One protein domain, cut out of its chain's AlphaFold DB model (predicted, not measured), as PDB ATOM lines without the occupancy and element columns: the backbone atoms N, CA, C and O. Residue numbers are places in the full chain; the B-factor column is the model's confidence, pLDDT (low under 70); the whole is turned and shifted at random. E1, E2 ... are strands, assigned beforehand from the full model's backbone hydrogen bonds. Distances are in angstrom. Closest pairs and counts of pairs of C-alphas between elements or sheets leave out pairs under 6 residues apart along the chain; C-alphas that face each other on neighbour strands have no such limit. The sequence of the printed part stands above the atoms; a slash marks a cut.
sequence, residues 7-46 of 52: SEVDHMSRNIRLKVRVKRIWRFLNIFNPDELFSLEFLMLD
ATOM      1  N   SER A   7      97.760 196.429 186.353       88.69
ATOM      2  CA  SER A   7      98.409 197.410 187.240       88.69
ATOM      3  C   SER A   7      98.674 196.919 188.669       88.69
ATOM      4  O   SER A   7      99.448 197.533 189.394       88.69
ATOM      5  N   GLU A   8      97.951 195.893 189.119       89.75
ATOM      6  CA  GLU A   8      98.011 195.374 190.492       89.75
ATOM      7  C   GLU A   8      98.922 194.145 190.607       89.75
ATOM      8  O   GLU A   8      99.119 193.635 191.709       89.75
ATOM      9  N   VAL A   9      99.445 193.643 189.484       90.50
ATOM     10  CA  VAL A   9     100.360 192.502 189.465       90.50
ATOM     11  C   VAL A   9     101.783 192.994 189.668       90.50
ATOM     12  O   VAL A   9     102.273 193.861 188.948       90.50
ATOM     13  N   ASP A  10     102.470 192.377 190.619       90.75
ATOM     14  CA  ASP A  10     103.882 192.609 190.890       90.75
ATOM     15  C   ASP A  10     104.667 191.288 190.963       90.75
ATOM     16  O   ASP A  10     104.131 190.194 190.785       90.75
ATOM     17  N   HIS A  11     105.965 191.389 191.249       89.56
ATOM     18  CA  HIS A  11     106.871 190.245 191.361       89.56
ATOM     19  C   HIS A  11     106.578 189.320 192.559       89.56
ATOM     20  O   HIS A  11     107.099 188.205 192.611       89.56
ATOM     21  N   MET A  12     105.764 189.758 193.524       93.88
ATOM     22  CA  MET A  12     105.404 188.977 194.714       93.88
ATOM     23  C   MET A  12     104.050 188.279 194.568       93.88
ATOM     24  O   MET A  12     103.722 187.381 195.348       93.88
ATOM     25  N   SER A  13     103.273 188.666 193.561       90.38
ATOM     26  CA  SER A  13     101.940 188.157 193.280       90.38
ATOM     27  C   SER A  13     101.965 186.660 192.949       90.38
ATOM     28  O   SER A  13     102.624 186.213 192.012       90.38
ATOM     29  N   ARG A  14     101.208 185.858 193.710       91.00
ATOM     30  CA  ARG A  14     101.062 184.405 193.507       91.00
ATOM     31  C   ARG A  14      99.589 184.031 193.365       91.00
ATOM     32  O   ARG A  14      98.738 184.633 194.009       91.00
ATOM     33  N   ASN A  15      99.290 183.006 192.561       90.12
ATOM     34  CA  ASN A  15      97.932 182.471 192.352       90.12
ATOM     35  C   ASN A  15      96.891 183.525 191.915       90.12
ATOM     36  O   ASN A  15      95.764 183.550 192.411       90.12
ATOM     37  N   ILE A  16      97.267 184.402 190.984       91.50
ATOM     38  CA  ILE A  16      96.392 185.473 190.497       91.50
ATOM     39  C   ILE A  16      95.407 184.988 189.432       91.50
ATOM     40  O   ILE A  16      95.675 184.066 188.662       91.50
ATOM     41  N   ARG A  17      94.257 185.664 189.355       93.19
ATOM     42  CA  ARG A  17      93.264 185.466 188.297       93.19
ATOM     43  C   ARG A  17      93.075 186.769 187.539       93.19
ATOM     44  O   ARG A  17      92.540 187.728 188.086       93.19
ATOM     45  N   LEU A  18      93.463 186.773 186.270       91.38
ATOM     46  CA  LEU A  18      93.361 187.931 185.386       91.38
ATOM     47  C   LEU A  18      92.235 187.744 184.370       91.38
ATOM     48  O   LEU A  18      91.948 186.629 183.932       91.38
ATOM     49  N   LYS A  19      91.608 188.853 183.970       92.38
ATOM     50  CA  LYS A  19      90.698 188.901 182.820       92.38
ATOM     51  C   LYS A  19      91.261 189.880 181.798       92.38
ATOM     52  O   LYS A  19      91.117 191.089 181.953       92.38
ATOM     53  N   VAL A  20      91.884 189.339 180.757       91.62
ATOM     54  CA  VAL A  20      92.599 190.104 179.729       91.62
ATOM     55  C   VAL A  20      92.164 189.684 178.329       91.62
ATOM     56  O   VAL A  20      91.659 188.581 178.116       91.62
ATOM     57  N   ARG A  21      92.374 190.570 177.361       91.81
ATOM     58  CA  ARG A  21      92.333 190.271 175.933       91.81
ATOM     59  C   ARG A  21      93.757 190.037 175.446       91.81
ATOM     60  O   ARG A  21      94.630 190.870 175.662       91.81
ATOM     61  N   VAL A  22      93.982 188.945 174.723       90.31
ATOM     62  CA  VAL A  22      95.244 188.743 174.003       90.31
ATOM     63  C   VAL A  22      95.234 189.643 172.769       90.31
ATOM     64  O   VAL A  22      94.375 189.501 171.896       90.31
ATOM     65  N   LYS A  23      96.155 190.608 172.713       89.44
ATOM     66  CA  LYS A  23      96.294 191.533 171.575       89.44
ATOM     67  C   LYS A  23      97.143 190.926 170.475       89.44
ATOM     68  O   LYS A  23      96.849 191.105 169.297       89.44
ATOM     69  N   ARG A  24      98.216 190.244 170.871       87.44
ATOM     70  CA  ARG A  24      99.174 189.624 169.962       87.44
ATOM     71  C   ARG A  24      99.776 188.390 170.613       87.44
ATOM     72  O   ARG A  24     100.062 188.401 171.804       87.44
ATOM     73  N   ILE A  25      99.993 187.368 169.799       86.94
ATOM     74  CA  ILE A  25     100.799 186.199 170.136       86.94
ATOM     75  C   ILE A  25     102.068 186.329 169.297       86.94
ATOM     76  O   ILE A  25     101.984 186.496 168.075       86.94
ATOM     77  N   TRP A  26     103.225 186.363 169.943       78.69
ATOM     78  CA  TRP A  26     104.507 186.393 169.249       78.69
ATOM     79  C   TRP A  26     104.882 184.980 168.801       78.69
ATOM     80  O   TRP A  26     104.307 183.987 169.252       78.69
ATOM     81  N   ARG A  27     105.784 184.890 167.817       68.81
ATOM     82  CA  ARG A  27     106.166 183.600 167.237       68.81
ATOM     83  C   ARG A  27     106.747 182.701 168.322       68.81
ATOM     84  O   ARG A  27     107.541 183.155 169.134       68.81
ATOM     85  N   PHE A  28     106.363 181.432 168.260       67.00
ATOM     86  CA  PHE A  28     106.977 180.344 169.005       67.00
ATOM     87  C   PHE A  28     108.500 180.457 168.921       67.00
ATOM     88  O   PHE A  28     109.069 180.394 167.825       67.00
ATOM     89  N   LEU A  29     109.140 180.656 170.066       65.06
ATOM     90  CA  LEU A  29     110.586 180.628 170.164       65.06
ATOM     91  C   LEU A  29     110.963 179.223 170.616       65.06
ATOM     92  O   LEU A  29     110.643 178.804 171.729       65.06
ATOM     93  N   ASN A  30     111.633 178.492 169.727       60.59
ATOM     94  CA  ASN A  30     112.311 177.262 170.104       60.59
ATOM     95  C   ASN A  30     113.608 177.654 170.821       60.59
ATOM     96  O   ASN A  30     114.678 177.727 170.215       60.59
ATOM     97  N   ILE A  31     113.473 178.057 172.081       64.38
ATOM     98  CA  ILE A  31     114.609 178.357 172.940       64.38
ATOM     99  C   ILE A  31     115.137 176.996 173.378       64.38
ATOM    100  O   ILE A  31     114.442 176.267 174.076       64.38
ATOM    101  N   PHE A  32     116.337 176.631 172.928       59.69
ATOM    102  CA  PHE A  32     117.016 175.411 173.370       59.69
ATOM    103  C   PHE A  32     117.503 175.596 174.812       59.69
ATOM    104  O   PHE A  32     118.692 175.773 175.067       59.69
ATOM    105  N   ASN A  33     116.565 175.592 175.753       68.50
ATOM    106  CA  ASN A  33     116.843 175.343 177.154       68.50
ATOM    107  C   ASN A  33     116.679 173.831 177.372       68.50
ATOM    108  O   ASN A  33     115.655 173.290 176.957       68.50
ATOM    109  N   PRO A  34     117.641 173.127 177.990       68.38
ATOM    110  CA  PRO A  34     117.578 171.669 178.152       68.38
ATOM    111  C   PRO A  34     116.290 171.164 178.821       68.38
ATOM    112  O   PRO A  34     115.852 170.053 178.533       68.38
ATOM    113  N   ASP A  35     115.678 172.001 179.664       74.94
ATOM    114  CA  ASP A  35     114.471 171.689 180.434       74.94
ATOM    115  C   ASP A  35     113.186 172.346 179.880       74.94
ATOM    116  O   ASP A  35     112.101 172.114 180.414       74.94
ATOM    117  N   GLU A  36     113.267 173.154 178.814       67.94
ATOM    118  CA  GLU A  36     112.102 173.827 178.219       67.94
ATOM    119  C   GLU A  36     111.785 173.263 176.830       67.94
ATOM    120  O   GLU A  36     112.575 173.354 175.895       67.94
ATOM    121  N   LEU A  37     110.580 172.705 176.675       69.31
ATOM    122  CA  LEU A  37     110.093 172.183 175.392       69.31
ATOM    123  C   LEU A  37     109.764 173.300 174.393       69.31
ATOM    124  O   LEU A  37     109.932 173.112 173.189       69.31
ATOM    125  N   PHE A  38     109.235 174.427 174.881       71.62
ATOM    126  CA  PHE A  38     108.925 175.609 174.082       71.62
ATOM    127  C   PHE A  38     108.564 176.826 174.932       71.62
ATOM    128  O   PHE A  38     108.064 176.684 176.045       71.62
ATOM    129  N   SER A  39     108.711 178.018 174.345       79.31
ATOM    130  CA  SER A  39     108.217 179.272 174.913       79.31
ATOM    131  C   SER A  39     107.255 179.990 173.960       79.31
ATOM    132  O   SER A  39     107.385 179.939 172.730       79.31
ATOM    133  N   LEU A  40     106.257 180.653 174.547       82.69
ATOM    134  CA  LEU A  40     105.224 181.427 173.864       82.69
ATOM    135  C   LEU A  40     105.056 182.769 174.570       82.69
ATOM    136  O   LEU A  40     104.731 182.828 175.753       82.69
ATOM    137  N   GLU A  41     105.233 183.843 173.811       85.44
ATOM    138  CA  GLU A  41     105.100 185.209 174.305       85.44
ATOM    139  C   GLU A  41     103.765 185.824 173.868       85.44
ATOM    140  O   GLU A  41     103.334 185.709 172.713       85.44
ATOM    141  N   PHE A  42     103.114 186.522 174.795       88.06
ATOM    142  CA  PHE A  42     101.817 187.159 174.594       88.06
ATOM    143  C   PHE A  42     101.904 188.633 174.964       88.06
ATOM    144  O   PHE A  42     102.481 188.976 175.985       88.06
ATOM    145  N   LEU A  43     101.262 189.487 174.167       89.56
ATOM    146  CA  LEU A  43     100.957 190.862 174.554       89.56
ATOM    147  C   LEU A  43      99.502 190.910 175.016       89.56
ATOM    148  O   LEU A  43      98.584 190.642 174.223       89.56
ATOM    149  N   MET A  44      99.291 191.244 176.283       90.31
ATOM    150  CA  MET A  44      97.973 191.235 176.916       90.31
ATOM    151  C   MET A  44      97.438 192.654 177.096       90.31
ATOM    152  O   MET A  44      98.195 193.616 177.139       90.31
ATOM    153  N   LEU A  45      96.113 192.784 177.156       91.69
ATOM    154  CA  LEU A  45      95.409 194.040 177.396       91.69
ATOM    155  C   LEU A  45      94.304 193.832 178.418       91.69
ATOM    156  O   LEU A  45      93.444 192.969 178.226       91.69
ATOM    157  N   ASP A  46      94.296 194.620 179.485       89.62
ATOM    158  CA  ASP A  46      93.201 194.595 180.451       89.62
ATOM    159  C   ASP A  46      92.087 195.598 180.102       89.62
ATOM    160  O   ASP A  46      92.104 196.272 179.070       89.62
TER     161      ASP A  46
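This is residues 7 to 46 of the 52 residues of an uncharacterized protein of Ricinus communis (UniProt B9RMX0). There is little regular structure: the backbone makes a flat, open U, with residues 7 to 20 as one arm, of which 10 to 17 stick out free, a small hairpin of E1 and E2 as the base, and the loop of residues 26 to 41 as the other arm. The printed part has 40 residues, no named helix and two antiparallel strands, E1 then E2, holding 9 residues, all strand in class. It is only just loose, close to extended, with a radius of gyration of the C-alphas of 13.1 A and spans of 32 by 24 by 12 A.

E1, residues 21 to 25, and E2, residues 42 to 45, form an antiparallel hairpin, their directions 154 degrees apart. N 21 and O 45, 2.8 A apart, are within hydrogen-bond range.

E1 begins at C-alpha 21 (92.333, 190.271, 175.933) and spans 11.0 A; E2 spans 9.8 A to C-alpha 45 (95.409, 194.040, 177.396).

The C-alphas farthest apart, of Pro 34 and Asp 46, are 33.5 A apart. The printed part has no cut, and the 16-residue link is long. Residues 27 to 34 and 36 to 37 have pLDDT under 70.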